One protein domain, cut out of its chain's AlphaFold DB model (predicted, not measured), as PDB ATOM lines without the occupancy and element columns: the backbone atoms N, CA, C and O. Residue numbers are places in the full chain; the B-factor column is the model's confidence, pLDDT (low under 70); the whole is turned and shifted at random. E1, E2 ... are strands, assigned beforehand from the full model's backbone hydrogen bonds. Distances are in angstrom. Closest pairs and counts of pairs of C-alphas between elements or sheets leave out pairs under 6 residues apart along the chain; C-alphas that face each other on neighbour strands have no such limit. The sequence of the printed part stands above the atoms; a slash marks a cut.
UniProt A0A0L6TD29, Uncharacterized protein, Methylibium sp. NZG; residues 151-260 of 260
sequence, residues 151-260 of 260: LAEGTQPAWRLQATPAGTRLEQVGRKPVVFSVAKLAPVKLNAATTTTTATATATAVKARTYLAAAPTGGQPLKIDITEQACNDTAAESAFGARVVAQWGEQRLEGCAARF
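AT A GLANCE: This is residues 151 to 260 of the 260 residues of an uncharacterized protein of Methylibium sp. NZG (UniProt A0A0L6TD29). One long sheet of nine strands is curled like part of a barrel and folded back on itself, so that E4, E3, E2 and E1 face E10, E7, E6 and E5, with the bent E11 as the hinge. At one end E4 comes near E6, while the far part of the hairpin E5 and E6 reaches well past the rest and makes much of the length; a small hairpin, E8 and E9, packs on E11. The printed part has 110 residues, with no named helix and eleven strands, E1 to E11 in chain order; the class is all strand. The large sheet runs E4 E3 E2 E1 E11 E10 E7 E6 E5, all antiparallel. The whole is compact, with a radius of gyration of the C-alphas of 14.6 A and spans of 47 by 32 by 26 A.

HOW THE PARTS SIT: In the twisted folded sheet, the hinge E11, residues 251 to 259, bends by 65 degrees at residue 256. On one side of it is E1, residues 151 to 155, with N 153 and O 256 2.9 A apart. E1, E2 (158 to 164), E3 (167 to 172) and E4 (178 to 180) form a meander, each strand the antiparallel neighbour of the one before; N 161 and O 152, N 169 and O 162, and N 180 and O 168 are each 2.8 A apart. On the other side of E11 is E10, residues 242 to 248, with N 246 and O 253 2.8 A apart. Next comes E7, residues 222 to 227, with N 247 and O 223 2.8 A apart. A second meander is E5 (187 to 196), E6 (204 to 213) and E7, with N 188 and O 210, and N 211 and O 224, each 2.8 A apart. E5 bends by 54 degrees at residue 192. The closest C-alphas of E4 and E6, Phe 180 and Ala 213, are 5.8 A apart. The hairpin of E8 (231 to 233) and E9 (238 to 240) has N 233 and O 238 2.8 A apart; the closest C-alphas of E8 and E11, Cys 231 and Cys 256, are 5.4 A apart. E9 runs on into E10 at 80 degrees.

IN THESE COORDINATES: E1 begins at C-alpha 151, (187.911, 221.156, 235.364), and E11 ends at C-alpha 259, (191.023, 217.156, 234.298). From first to last C-alpha, E6 measures 28.7 A, E11 22.0 A, E5 21.0 A and E2 20.7 A.

THE WHOLE: The C-alphas farthest apart, Thr 200 and Thr 217, are 48.0 A apart. The printed part has no cut and no long link. Mean pLDDT of the printed part is 77.1; residues 182 to 207 and 216 to 218 are under 70.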
ATOM      1  N   LEU A 151     187.899 220.238 234.224       89.19
ATOM      2  CA  LEU A 151     187.911 221.156 235.364       89.19
ATOM      3  C   LEU A 151     189.155 222.027 235.253       89.19
ATOM      4  O   LEU A 151     190.266 221.492 235.217       89.19
ATOM      5  N   ALA A 152     188.958 223.341 235.196       90.50
ATOM      6  CA  ALA A 152     190.047 224.296 235.111       90.50
ATOM      7  C   ALA A 152     189.707 225.620 235.804       90.50
ATOM      8  O   ALA A 152     188.538 225.994 235.891       90.50
ATOM      9  N   GLU A 153     190.720 226.320 236.298       90.88
ATOM     10  CA  GLU A 153     190.571 227.539 237.096       90.88
ATOM     11  C   GLU A 153     191.809 228.434 236.996       90.88
ATOM     12  O   GLU A 153     192.905 227.973 236.676       90.88
ATOM     13  N   GLY A 154     191.630 229.729 237.242       90.38
ATOM     14  CA  GLY A 154     192.709 230.713 237.236       90.38
ATOM     15  C   GLY A 154     192.353 231.933 238.078       90.38
ATOM     16  O   GLY A 154     191.190 232.150 238.413       90.38
ATOM     17  N   THR A 155     193.363 232.717 238.454       86.06
ATOM     18  CA  THR A 155     193.257 233.727 239.522       86.06
ATOM     19  C   THR A 155     193.259 235.178 239.031       86.06
ATOM     20  O   THR A 155     192.858 236.071 239.778       86.06
ATOM     21  N   GLN A 156     193.653 235.444 237.779       82.94
ATOM     22  CA  GLN A 156     193.772 236.798 237.220       82.94
ATOM     23  C   GLN A 156     193.047 236.943 235.861       82.94
ATOM     24  O   GLN A 156     193.638 236.656 234.820       82.94
ATOM     25  N   PRO A 157     191.778 237.409 235.833       83.38
ATOM     26  CA  PRO A 157     190.857 237.545 236.973       83.38
ATOM     27  C   PRO A 157     190.479 236.172 237.550       83.38
ATOM     28  O   PRO A 157     190.703 235.161 236.902       83.38
ATOM     29  N   ALA A 158     189.858 236.106 238.727       89.06
ATOM     30  CA  ALA A 158     189.409 234.825 239.276       89.06
ATOM     31  C   ALA A 158     188.279 234.205 238.421       89.06
ATOM     32  O   ALA A 158     187.201 234.797 238.271       89.06
ATOM     33  N   TRP A 159     188.527 233.017 237.859       91.62
ATOM     34  CA  TRP A 159     187.621 232.293 236.965       91.62
ATOM     35  C   TRP A 159     187.652 230.774 237.185       91.62
ATOM     36  O   TRP A 159     188.664 230.206 237.587       91.62
ATOM     37  N   ARG A 160     186.536 230.107 236.870       91.56
ATOM     38  CA  ARG A 160     186.384 228.646 236.928       91.56
ATOM     39  C   ARG A 160     185.613 228.129 235.720       91.56
ATOM     40  O   ARG A 160     184.561 228.659 235.377       91.56
ATOM     41  N   LEU A 161     186.116 227.073 235.092       90.31
ATOM     42  CA  LEU A 161     185.520 226.402 233.944       90.31
ATOM     43  C   LEU A 161     185.256 224.936 234.278       90.31
ATOM     44  O   LEU A 161     186.159 224.191 234.663       90.31
ATOM     45  N   GLN A 162     184.010 224.514 234.095       90.12
ATOM     46  CA  GLN A 162     183.589 223.131 234.288       90.12
ATOM     47  C   GLN A 162     182.872 222.635 233.044       90.12
ATOM     48  O   GLN A 162     181.941 223.283 232.571       90.12
ATOM     49  N   ALA A 163     183.248 221.464 232.537       86.62
ATOM     50  CA  ALA A 163     182.518 220.812 231.462       86.62
ATOM     51  C   ALA A 163     182.041 219.420 231.853       86.62
ATOM     52  O   ALA A 163     182.804 218.593 232.348       86.62
ATOM     53  N   THR A 164     180.777 219.152 231.562       84.12
ATOM     54  CA  THR A 164     180.066 217.907 231.858       84.12
ATOM     55  C   THR A 164     179.390 217.389 230.580       84.12
ATOM     56  O   THR A 164     179.287 218.124 229.596       84.12
ATOM     57  N   PRO A 165     178.847 216.160 230.578       77.75
ATOM     58  CA  PRO A 165     177.909 215.702 229.556       77.75
ATOM     59  C   PRO A 165     176.675 216.595 229.350       77.75
ATOM     60  O   PRO A 165     176.010 216.429 228.337       77.75
ATOM     61  N   ALA A 166     176.361 217.516 230.271       77.31
ATOM     62  CA  ALA A 166     175.238 218.449 230.161       77.31
ATOM     63  C   ALA A 166     175.624 219.830 229.588       77.31
ATOM     64  O   ALA A 166     174.743 220.650 229.342       77.31
ATOM     65  N   GLY A 167     176.916 220.107 229.370       81.31
ATOM     66  CA  GLY A 167     177.402 221.383 228.834       81.31
ATOM     67  C   GLY A 167     178.643 221.913 229.552       81.31
ATOM     68  O   GLY A 167     179.175 221.278 230.468       81.31
ATOM     69  N   THR A 168     179.097 223.091 229.122       87.56
ATOM     70  CA  THR A 168     180.288 223.768 229.656       87.56
ATOM     71  C   THR A 168     179.887 225.079 230.329       87.56
ATOM     72  O   THR A 168     179.185 225.886 229.733       87.56
ATOM     73  N   ARG A 169     180.323 225.308 231.568       89.88
ATOM     74  CA  ARG A 169     179.974 226.469 232.396       89.88
ATOM     75  C   ARG A 169     181.239 227.230 232.778       89.88
ATOM     76  O   ARG A 169     182.115 226.664 233.429       89.88
ATOM     77  N   LEU A 170     181.307 228.498 232.381       90.88
ATOM     78  CA  LEU A 170     182.334 229.455 232.787       90.88
ATOM     79  C   LEU A 170     181.769 230.369 233.876       90.88
ATOM     80  O   LEU A 170     180.696 230.951 233.723       90.88
ATOM     81  N   GLU A 171     182.509 230.515 234.962       92.19
ATOM     82  CA  GLU A 171     182.210 231.401 236.080       92.19
ATOM     83  C   GLU A 171     183.366 232.383 236.252       92.19
ATOM     84  O   GLU A 171     184.529 232.012 236.102       92.19
ATOM     85  N   GLN A 172     183.051 233.638 236.561       91.06
ATOM     86  CA  GLN A 172     184.037 234.682 236.838       91.06
ATOM     87  C   GLN A 172     183.534 235.524 238.009       91.06
ATOM     88  O   GLN A 172     182.334 235.800 238.102       91.06
ATOM     89  N   VAL A 173     184.435 235.956 238.890       88.25
ATOM     90  CA  VAL A 173     184.065 236.824 240.017       88.25
ATOM     91  C   VAL A 173     183.438 238.126 239.500       88.25
ATOM     92  O   VAL A 173     183.910 238.728 238.537       88.25
ATOM     93  N   GLY A 174     182.326 238.536 240.118       88.50
ATOM     94  CA  GLY A 174     181.571 239.733 239.729       88.50
ATOM     95  C   GLY A 174     180.741 239.606 238.443       88.50
ATOM     96  O   GLY A 174     180.194 240.607 237.986       88.50
ATOM     97  N   ARG A 175     180.619 238.413 237.840       88.06
ATOM     98  CA  ARG A 175     179.847 238.191 236.602       88.06
ATOM     99  C   ARG A 175     178.858 237.033 236.739       88.06
ATOM    100  O   ARG A 175     179.043 236.123 237.543       88.06
ATOM    101  N   LYS A 176     177.797 237.052 235.927       88.88
ATOM    102  CA  LYS A 176     176.864 235.918 235.822       88.88
ATOM    103  C   LYS A 176     177.564 234.734 235.130       88.88
ATOM    104  O   LYS A 176     178.266 234.974 234.147       88.88
ATOM    105  N   PRO A 177     177.358 233.482 235.584       89.88
ATOM    106  CA  PRO A 177     177.854 232.300 234.887       89.88
ATOM    107  C   PRO A 177     177.377 232.242 233.433       89.88
ATOM    108  O   PRO A 177     176.204 232.490 233.149       89.88
ATOM    109  N   VAL A 178     178.276 231.867 232.526       88.50
ATOM    110  CA  VAL A 178     178.002 231.702 231.095       88.50
ATOM    111  C   VAL A 178     177.980 230.210 230.781       88.50
ATOM    112  O   VAL A 178     178.916 229.485 231.123       88.50
ATOM    113  N   VAL A 179     176.908 229.743 230.141       88.12
ATOM    114  CA  VAL A 179     176.732 228.332 229.772       88.12
ATOM    115  C   VAL A 179     176.851 228.183 228.259       88.12
ATOM    116  O   VAL A 179     176.085 228.773 227.501       88.12
ATOM    117  N   PHE A 180     177.815 227.374 227.837       84.88
ATOM    118  CA  PHE A 180     178.078 226.982 226.459       84.88
ATOM    119  C   PHE A 180     177.471 225.600 226.206       84.88
ATOM    120  O   PHE A 180     177.512 224.711 227.067       84.88
ATOM    121  N   SER A 181     176.875 225.426 225.029       74.81
ATOM    122  CA  SER A 181     176.052 224.261 224.717       74.81
ATOM    123  C   SER A 181     176.880 222.994 224.481       74.81
ATOM    124  O   SER A 181     178.087 223.029 224.239       74.81
ATOM    125  N   VAL A 182     176.205 221.845 224.558       57.53
ATOM    126  CA  VAL A 182     176.791 220.489 224.574       57.53
ATOM    127  C   VAL A 182     177.368 220.029 223.225       57.53
ATOM    128  O   VAL A 182     177.647 218.842 223.043       57.53
ATOM    129  N   ALA A 183     177.551 220.937 222.259       52.28
ATOM    130  CA  ALA A 183     178.301 220.643 221.042       52.28
ATOM    131  C   ALA A 183     179.685 220.135 221.469       52.28
ATOM    132  O   ALA A 183     180.437 220.869 222.106       52.28
ATOM    133  N   LYS A 184     179.928 218.837 221.226       53.97
ATOM    134  CA  LYS A 184     180.961 218.025 221.889       53.97
ATOM    135  C   LYS A 184     182.243 218.830 222.123       53.97
ATOM    136  O   LYS A 184     182.821 219.314 221.154       53.97
ATOM    137  N   LEU A 185     182.769 218.802 223.356       58.97
ATOM    138  CA  LEU A 185     184.207 218.985 223.602       58.97
ATOM    139  C   LEU A 185     184.970 217.798 222.989       58.97
ATOM    140  O   LEU A 185     185.519 216.940 223.678       58.97
ATOM    141  N   ALA A 186     184.924 217.712 221.666       55.56
ATOM    142  CA  ALA A 186     185.821 216.924 220.862       55.56
ATOM    143  C   ALA A 186     187.102 217.753 220.701       55.56
ATOM    144  O   ALA A 186     187.007 218.964 220.470       55.56
ATOM    145  N   PRO A 187     188.291 217.146 220.831       59.16
ATOM    146  CA  PRO A 187     189.521 217.834 220.488       59.16
ATOM    147  C   PRO A 187     189.472 218.170 218.992       59.16
ATOM    148  O   PRO A 187     189.466 217.283 218.142       59.16
ATOM    149  N   VAL A 188     189.400 219.462 218.681       58.22
ATOM    150  CA  VAL A 188     189.350 220.006 217.316       58.22
ATOM    151  C   VAL A 188     190.713 219.862 216.643       58.22
ATOM    152  O   VAL A 188     190.801 219.659 215.434       58.22
ATOM    153  N   LYS A 189     191.781 219.920 217.447       58.09
ATOM    154  CA  LYS A 189     193.130 219.492 217.083       58.09
ATOM    155  C   LYS A 189     193.756 218.761 218.264       58.09
ATOM    156  O   LYS A 189     193.698 219.241 219.398       58.09
ATOM    157  N   LEU A 190     194.367 217.616 217.976       52.22
ATOM    158  CA  LEU A 190     195.372 217.004 218.833       52.22
ATOM    159  C   LEU A 190     196.720 217.339 218.201       52.22
ATOM    160  O   LEU A 190     197.091 216.741 217.191       52.22
ATOM    161  N   ASN A 191     197.425 218.323 218.749       48.31
ATOM    162  CA  ASN A 191     198.767 218.612 218.265       48.31
ATOM    163  C   ASN A 191     199.685 217.519 218.814       48.31
ATOM    164  O   ASN A 191     199.728 217.287 220.027       48.31
ATOM    165  N   ALA A 192     200.392 216.828 217.918       45.22
ATOM    166  CA  ALA A 192     201.437 215.903 218.323       45.22
ATOM    167  C   ALA A 192     202.462 216.643 219.195       45.22
ATOM    168  O   ALA A 192     202.740 217.818 218.953       45.22
ATOM    169  N   ALA A 193     202.963 215.931 220.208       47.12
ATOM    170  CA  ALA A 193     204.027 216.315 221.132       47.12
ATOM    171  C   ALA A 193     204.835 217.550 220.693       47.12
ATOM    172  O   ALA A 193     205.744 217.438 219.872       47.12
ATOM    173  N   THR A 194     204.523 218.724 221.245       42.25
ATOM    174  CA  THR A 194     205.385 219.891 221.026       42.25
ATOM    175  C   THR A 194     206.590 219.738 221.939       42.25
ATOM    176  O   THR A 194     206.461 219.797 223.160       42.25
ATOM    177  N   THR A 195     207.756 219.478 221.358       40.38
ATOM    178  CA  THR A 195     208.995 219.305 222.114       40.38
ATOM    179  C   THR A 195     209.479 220.656 222.631       40.38
ATOM    180  O   THR A 195     210.127 221.410 221.907       40.38
ATOM    181  N   THR A 196     209.164 220.986 223.884       37.84
ATOM    182  CA  THR A 196     209.685 222.197 224.526       37.84
ATOM    183  C   THR A 196     211.064 221.912 225.115       37.84
ATOM    184  O   THR A 196     211.188 221.336 226.194       37.84
ATOM    185  N   THR A 197     212.110 222.313 224.394       32.97
ATOM    186  CA  THR A 197     213.494 222.247 224.875       32.97
ATOM    187  C   THR A 197     213.791 223.452 225.768       32.97
ATOM    188  O   THR A 197     214.080 224.538 225.272       32.97
ATOM    189  N   THR A 198     213.757 223.260 227.086       35.06
ATOM    190  CA  THR A 198     214.331 224.216 228.047       35.06
ATOM    191  C   THR A 198     215.760 223.775 228.374       35.06
ATOM    192  O   THR A 198     216.007 222.580 228.528       35.06
ATOM    193  N   ALA A 199     216.700 224.717 228.484       35.84
ATOM    194  CA  ALA A 199     218.155 224.499 228.390       35.84
ATOM    195  C   ALA A 199     218.837 223.620 229.474       35.84
ATOM    196  O   ALA A 199     220.065 223.588 229.539       35.84
ATOM    197  N   THR A 200     218.079 222.892 230.299       37.62
ATOM    198  CA  THR A 200     218.613 222.016 231.361       37.62
ATOM    199  C   THR A 200     217.800 220.729 231.576       37.62
ATOM    200  O   THR A 200     218.071 220.003 232.529       37.62
ATOM    201  N   ALA A 201     216.796 220.419 230.743       36.97
ATOM    202  CA  ALA A 201     215.930 219.254 230.963       36.97
ATOM    203  C   ALA A 201     215.539 218.519 229.673       36.97
ATOM    204  O   ALA A 201     215.368 219.115 228.609       36.97
ATOM    205  N   THR A 202     215.371 217.203 229.808       37.97
ATOM    206  CA  THR A 202     214.989 216.257 228.755       37.97
ATOM    207  C   THR A 202     213.788 216.737 227.942       37.97
ATOM    208  O   THR A 202     212.729 217.044 228.493       37.97
ATOM    209  N   ALA A 203     213.957 216.728 226.618       37.94
ATOM    210  CA  ALA A 203     212.940 216.997 225.607       37.94
ATOM    211  C   ALA A 203     211.611 216.280 225.919       37.94
ATOM    212  O   ALA A 203     211.452 215.088 225.653       37.94
ATOM    213  N   THR A 204     210.657 217.008 226.501       49.16
ATOM    214  CA  THR A 204     209.379 216.445 226.945       49.16
ATOM    215  C   THR A 204     208.314 216.646 225.877       49.16
ATOM    216  O   THR A 204     208.109 217.747 225.369       49.16
ATOM    217  N   ALA A 205     207.615 215.558 225.558       49.56
ATOM    218  CA  ALA A 205     206.485 215.535 224.644       49.56
ATOM    219  C   ALA A 205     205.256 216.224 225.263       49.56
ATOM    220  O   ALA A 205     204.423 215.571 225.893       49.56
ATOM    221  N   VAL A 206     205.121 217.538 225.072       62.44
ATOM    222  CA  VAL A 206     203.967 218.290 225.578       62.44
ATOM    223  C   VAL A 206     202.748 218.002 224.703       62.44
ATOM    224  O   VAL A 206     202.682 218.408 223.538       62.44
ATOM    225  N   LYS A 207     201.770 217.278 225.250       68.25
ATOM    226  CA  LYS A 207     200.511 216.974 224.562       68.25
ATOM    227  C   LYS A 207     199.564 218.165 224.682       68.25
ATOM    228  O   LYS A 207     199.157 218.534 225.784       68.25
ATOM    229  N   ALA A 208     199.208 218.747 223.538       77.25
ATOM    230  CA  ALA A 208     198.312 219.894 223.457       77.25
ATOM    231  C   ALA A 208     196.977 219.518 222.790       77.25
ATOM    232  O   ALA A 208     196.938 218.821 221.770       77.25
ATOM    233  N   ARG A 209     195.873 219.976 223.384       81.25
ATOM    234  CA  ARG A 209     194.493 219.689 222.967       81.25
ATOM    235  C   ARG A 209     193.727 221.006 222.847       81.25
ATOM    236  O   ARG A 209     193.650 221.746 223.823       81.25
ATOM    237  N   THR A 210     193.129 221.281 221.690       83.50
ATOM    238  CA  THR A 210     192.209 222.422 221.520       83.50
ATOM    239  C   THR A 210     190.774 221.919 221.496       83.50
ATOM    240  O   THR A 210     190.440 221.067 220.675       83.50
ATOM    241  N   TYR A 211     189.909 222.486 222.329       82.88
ATOM    242  CA  TYR A 211     188.469 222.251 222.325       82.88
ATOM    243  C   TYR A 211     187.701 223.523 221.932       82.88
ATOM    244  O   TYR A 211     188.178 224.640 222.142       82.88
ATOM    245  N   LEU A 212     186.493 223.351 221.390       83.25
ATOM    246  CA  LEU A 212     185.529 224.426 221.149       83.25
ATOM    247  C   LEU A 212     184.200 224.063 221.822       83.25
ATOM    248  O   LEU A 212     183.733 222.936 221.673       83.25
ATOM    249  N   ALA A 213     183.578 225.014 222.520       83.19
ATOM    250  CA  ALA A 213     182.206 224.908 223.013       83.19
ATOM    251  C   ALA A 213     181.343 226.015 222.391       83.19
ATOM    252  O   ALA A 213     181.720 227.191 222.384       83.19
ATOM    253  N   ALA A 214     180.188 225.642 221.840       82.19
ATOM    254  CA  ALA A 214     179.340 226.568 221.096       82.19
ATOM    255  C   ALA A 214     178.606 227.551 222.026       82.19
ATOM    256  O   ALA A 214     178.095 227.175 223.084       82.19
ATOM    257  N   ALA A 215     178.537 228.820 221.621       78.56
ATOM    258  CA  ALA A 215     177.819 229.853 222.361       78.56
ATOM    259  C   ALA A 215     176.302 229.575 222.407       78.56
ATOM    260  O   ALA A 215     175.756 229.013 221.455       78.56
ATOM    261  N   PRO A 216     175.594 230.003 223.470       66.81
ATOM    262  CA  PRO A 216     174.164 229.726 223.625       66.81
ATOM    263  C   PRO A 216     173.259 230.448 222.609       66.81
ATOM    264  O   PRO A 216     172.160 229.972 222.352       66.81
ATOM    265  N   THR A 217     173.691 231.572 222.020       69.81
ATOM    266  CA  THR A 217     172.855 232.415 221.134       69.81
ATOM    267  C   THR A 217     173.632 232.986 219.937       69.81
ATOM    268  O   THR A 217     173.672 234.197 219.736       69.81
ATOM    269  N   GLY A 218     174.325 232.136 219.170       67.12
ATOM    270  CA  GLY A 218     175.021 232.551 217.935       67.12
ATOM    271  C   GLY A 218     176.245 233.465 218.124       67.12
ATOM    272  O   GLY A 218     176.767 233.999 217.151       67.12
ATOM    273  N   GLY A 219     176.704 233.655 219.365       74.50
ATOM    274  CA  GLY A 219     177.912 234.420 219.683       74.50
ATOM    275  C   GLY A 219     179.216 233.662 219.408       74.50
ATOM    276  O   GLY A 219     179.216 232.500 218.999       74.50
ATOM    277  N   GLN A 220     180.345 234.314 219.696       83.38
ATOM    278  CA  GLN A 220     181.673 233.703 219.580       83.38
ATOM    279  C   GLN A 220     181.790 232.449 220.470       83.38
ATOM    280  O   GLN A 220     181.416 232.517 221.648       83.38
ATOM    281  N   PRO A 221     182.304 231.316 219.952       87.00
ATOM    282  CA  PRO A 221     182.484 230.103 220.740       87.00
ATOM    283  C   PRO A 221     183.549 230.301 221.823       87.00
ATOM    284  O   PRO A 221     184.445 231.138 221.698       87.00
ATOM    285  N   LEU A 222     183.478 229.486 222.872       88.25
ATOM    286  CA  LEU A 222     184.565 229.351 223.835       88.25
ATOM    287  C   LEU A 222     185.617 228.404 223.250       88.25
ATOM    288  O   LEU A 222     185.339 227.219 223.050       88.25
ATOM    289  N   LYS A 223     186.823 228.914 223.002       89.38
ATOM    290  CA  LYS A 223     188.004 228.113 222.667       89.38
ATOM    291  C   LYS A 223     188.779 227.785 223.933       89.38
ATOM    292  O   LYS A 223     188.933 228.638 224.798       89.38
ATOM    293  N   ILE A 224     189.250 226.550 224.047       89.69
ATOM    294  CA  ILE A 224     189.974 226.062 225.220       89.69
ATOM    295  C   ILE A 224     191.206 225.316 224.721       89.69
ATOM    296  O   ILE A 224     191.081 224.211 224.195       89.69
ATOM    297  N   ASP A 225     192.383 225.908 224.871       90.25
ATOM    298  CA  ASP A 225     193.652 225.229 224.620       90.25
ATOM    299  C   ASP A 225     194.186 224.672 225.939       90.25
ATOM    300  O   ASP A 225     194.250 225.390 226.935       90.25
ATOM    301  N   ILE A 226     194.550 223.390 225.957       88.94
ATOM    302  CA  ILE A 226     195.076 222.695 227.135       88.94
ATOM    303  C   ILE A 226     196.406 222.047 226.786       88.94
ATOM    304  O   ILE A 226     196.519 221.369 225.766       88.94
ATOM    305  N   THR A 227     197.384 222.230 227.663       89.44
ATOM    306  CA  THR A 227     198.786 221.869 227.456       89.44
ATOM    307  C   THR A 227     199.266 221.075 228.666       89.44
ATOM    308  O   THR A 227     199.287 221.612 229.771       89.44
ATOM    309  N   GLU A 228     199.633 219.803 228.472       87.50
ATOM    310  CA  GLU A 228     200.143 218.905 229.527       87.50
ATOM    311  C   GLU A 228     201.518 219.384 230.030       87.50
ATOM    312  O   GLU A 228     202.567 219.009 229.510       87.50
ATOM    313  N   GLN A 229     201.483 220.286 231.013       87.81
ATOM    314  CA  GLN A 229     202.605 221.009 231.606       87.81
ATOM    315  C   GLN A 229     202.251 221.380 233.053       87.81
ATOM    316  O   GLN A 229     201.103 221.728 233.337       87.81
ATOM    317  N   ALA A 230     203.244 221.380 233.946       85.44
ATOM    318  CA  ALA A 230     203.059 221.763 235.338       85.44
ATOM    319  C   ALA A 230     202.498 223.192 235.447       85.44
ATOM    320  O   ALA A 230     203.017 224.157 234.862       85.44
ATOM    321  N   CYS A 231     201.420 223.307 236.214       89.56
ATOM    322  CA  CYS A 231     200.759 224.554 236.548       89.56
ATOM    323  C   CYS A 231     200.515 224.566 238.054       89.56
ATOM    324  O   CYS A 231     200.059 223.566 238.600       89.56
ATOM    325  N   ASN A 232     200.857 225.653 238.733       86.50
ATOM    326  CA  ASN A 232     200.785 225.775 240.183       86.50
ATOM    327  C   ASN A 232     199.963 227.005 240.580       86.50
ATOM    328  O   ASN A 232     200.099 228.073 239.988       86.50
ATOM    329  N   ASP A 233     199.137 226.833 241.608       81.75
ATOM    330  CA  ASP A 233     198.564 227.915 242.397       81.75
ATOM    331  C   ASP A 233     199.197 227.843 243.790       81.75
ATOM    332  O   ASP A 233     198.807 227.046 244.648       81.75
ATOM    333  N   THR A 234     200.234 228.655 243.987       74.12
ATOM    334  CA  THR A 234     200.995 228.704 245.240       74.12
ATOM    335  C   THR A 234     200.177 229.270 246.397       74.12
ATOM    336  O   THR A 234     200.452 228.924 247.542       74.12
ATOM    337  N   ALA A 235     199.149 230.086 246.129       75.06
ATOM    338  CA  ALA A 235     198.269 230.618 247.169       75.06
ATOM    339  C   ALA A 235     197.299 229.552 247.712       75.06
ATOM    340  O   ALA A 235     196.834 229.668 248.843       75.06
ATOM    341  N   ALA A 236     197.020 228.512 246.922       75.75
ATOM    342  CA  ALA A 236     196.150 227.392 247.281       75.75
ATOM    343  C   ALA A 236     196.915 226.101 247.649       75.75
ATOM    344  O   ALA A 236     196.308 225.028 247.661       75.75
ATOM    345  N   GLU A 237     198.238 226.168 247.872       86.94
ATOM    346  CA  GLU A 237     199.134 225.001 248.037       86.94
ATOM    347  C   GLU A 237     198.869 223.885 246.999       86.94
ATOM    348  O   GLU A 237     198.864 222.695 247.323       86.94
ATOM    349  N   SER A 238     198.577 224.262 245.748       88.81
ATOM    350  CA  SER A 238     198.030 223.346 244.741       88.81
ATOM    351  C   SER A 238     198.853 223.318 243.454       88.81
ATOM    352  O   SER A 238     199.304 224.346 242.949       88.81
ATOM    353  N   ALA A 239     199.008 222.130 242.872       91.44
ATOM    354  CA  ALA A 239     199.609 221.933 241.554       91.44
ATOM    355  C   ALA A 239     198.723 221.056 240.670       91.44
ATOM    356  O   ALA A 239     197.952 220.240 241.161       91.44
ATOM    357  N   PHE A 240     198.854 221.211 239.358       92.12
ATOM    358  CA  PHE A 240     197.968 220.659 238.341       92.12
ATOM    359  C   PHE A 240     198.769 220.123 237.150       92.12
ATOM    360  O   PHE A 240     199.830 220.652 236.806       92.12
ATOM    361  N   GLY A 241     198.238 219.090 236.492       89.50
ATOM    362  CA  GLY A 241     198.894 218.414 235.366       89.50
ATOM    363  C   GLY A 241     198.805 219.118 234.011       89.50
ATOM    364  O   GLY A 241     199.405 218.638 233.049       89.50
ATOM    365  N   ALA A 242     198.071 220.227 233.901       91.31
ATOM    366  CA  ALA A 242     198.034 221.020 232.678       91.31
ATOM    367  C   ALA A 242     197.855 222.520 232.921       91.31
ATOM    368  O   ALA A 242     197.205 222.953 233.877       91.31
ATOM    369  N   ARG A 243     198.366 223.304 231.968       91.94
ATOM    370  CA  ARG A 243     197.997 224.707 231.747       91.94
ATOM    371  C   ARG A 243     196.808 224.788 230.800       91.94
ATOM    372  O   ARG A 243     196.669 223.957 229.902       91.94
ATOM    373  N   VAL A 244     195.981 225.811 230.979       91.94
ATOM    374  CA  VAL A 244     194.825 226.096 230.125       91.94
ATOM    375  C   VAL A 244     194.807 227.562 229.700       91.94
ATOM    376  O   VAL A 244     195.127 228.458 230.481       91.94
ATOM    377  N   VAL A 245     194.382 227.795 228.461       92.62
ATOM    378  CA  VAL A 245     193.994 229.109 227.948       92.62
ATOM    379  C   VAL A 245     192.566 229.005 227.423       92.62
ATOM    380  O   VAL A 245     192.303 228.335 226.425       92.62
ATOM    381  N   ALA A 246     191.635 229.662 228.107       91.12
ATOM    382  CA  ALA A 246     190.250 229.804 227.685       91.12
ATOM    383  C   ALA A 246     190.064 231.170 227.001       91.12
ATOM    384  O   ALA A 246     190.366 232.211 227.580       91.12
ATOM    385  N   GLN A 247     189.577 231.174 225.762       91.31
ATOM    386  CA  GLN A 247     189.358 232.374 224.959       91.31
ATOM    387  C   GLN A 247     187.887 232.486 224.548       91.31
ATOM    388  O   GLN A 247     187.328 231.558 223.963       91.31
ATOM    389  N   TRP A 248     187.269 233.632 224.827       87.81
ATOM    390  CA  TRP A 248     185.874 233.917 224.494       87.81
ATOM    391  C   TRP A 248     185.708 235.393 224.115       87.81
ATOM    392  O   TRP A 248     185.891 236.287 224.942       87.81
ATOM    393  N   GLY A 249     185.403 235.650 222.840       86.69
ATOM    394  CA  GLY A 249     185.504 236.998 222.274       86.69
ATOM    395  C   GLY A 249     186.932 237.539 222.413       86.69
ATOM    396  O   GLY A 249     187.898 236.847 222.086       86.69
ATOM    397  N   GLU A 250     187.061 238.755 222.939       88.19
ATOM    398  CA  GLU A 250     188.351 239.382 223.264       88.19
ATOM    399  C   GLU A 250     188.943 238.897 224.598       88.19
ATOM    400  O   GLU A 250     190.105 239.165 224.898       88.19
ATOM    401  N   GLN A 251     188.174 238.174 225.421       89.38
ATOM    402  CA  GLN A 251     188.665 237.706 226.714       89.38
ATOM    403  C   GLN A 251     189.606 236.518 226.535       89.38
ATOM    404  O   GLN A 251     189.227 235.500 225.952       89.38
ATOM    405  N   ARG A 252     190.803 236.627 227.113       92.88
ATOM    406  CA  ARG A 252     191.767 235.539 227.291       92.88
ATOM    407  C   ARG A 252     191.933 235.288 228.787       92.88
ATOM    408  O   ARG A 252     192.194 236.219 229.541       92.88
ATOM    409  N   LEU A 253     191.742 234.044 229.199       93.00
ATOM    410  CA  LEU A 253     191.760 233.596 230.586       93.00
ATOM    411  C   LEU A 253     192.781 232.467 230.710       93.00
ATOM    412  O   LEU A 253     192.627 231.421 230.082       93.00
ATOM    413  N   GLU A 254     193.831 232.688 231.493       93.31
ATOM    414  CA  GLU A 254     194.894 231.706 231.717       93.31
ATOM    415  C   GLU A 254     194.774 231.096 233.113       93.31
ATOM    416  O   GLU A 254     194.257 231.733 234.038       93.31
ATOM    417  N   GLY A 255     195.196 229.842 233.253       92.62
ATOM    418  CA  GLY A 255     195.045 229.094 234.495       92.62
ATOM    419  C   GLY A 255     195.549 227.658 234.407       92.62
ATOM    420  O   GLY A 255     196.277 227.280 233.481       92.62
ATOM    421  N   CYS A 256     195.122 226.850 235.371       92.19
ATOM    422  CA  CYS A 256     195.489 225.452 235.536       92.19
ATOM    423  C   CYS A 256     194.287 224.524 235.311       92.19
ATOM    424  O   CYS A 256     193.145 224.899 235.568       92.19
ATOM    425  N   ALA A 257     194.528 223.299 234.834       90.25
ATOM    426  CA  ALA A 257     193.489 222.296 234.612       90.25
ATOM    427  C   ALA A 257     193.795 220.986 235.348       90.25
ATOM    428  O   ALA A 257     194.832 220.360 235.131       90.25
ATOM    429  N   ALA A 258     192.844 220.547 236.176       82.81
ATOM    430  CA  ALA A 258     192.930 219.291 236.915       82.81
ATOM    431  C   ALA A 258     192.476 218.082 236.084       82.81
ATOM    432  O   ALA A 258     192.833 216.957 236.393       82.81
ATOM    433  N   ARG A 259     191.641 218.263 235.055       83.31
ATOM    434  CA  ARG A 259     191.023 217.156 234.298       83.31
ATOM    435  C   ARG A 259     190.786 217.602 232.862       83.31
ATOM    436  O   ARG A 259     190.303 218.720 232.708       83.31
ATOM    437  N   PHE A 260     191.159 216.803 231.853       77.88
ATOM    438  CA  PHE A 260     191.169 217.212 230.434       77.88
ATOM    439  C   PHE A 260     191.460 216.080 229.429       77.88
ATOM    440  O   PHE A 260     192.035 215.022 229.803       77.88
TER     441      PHE A 260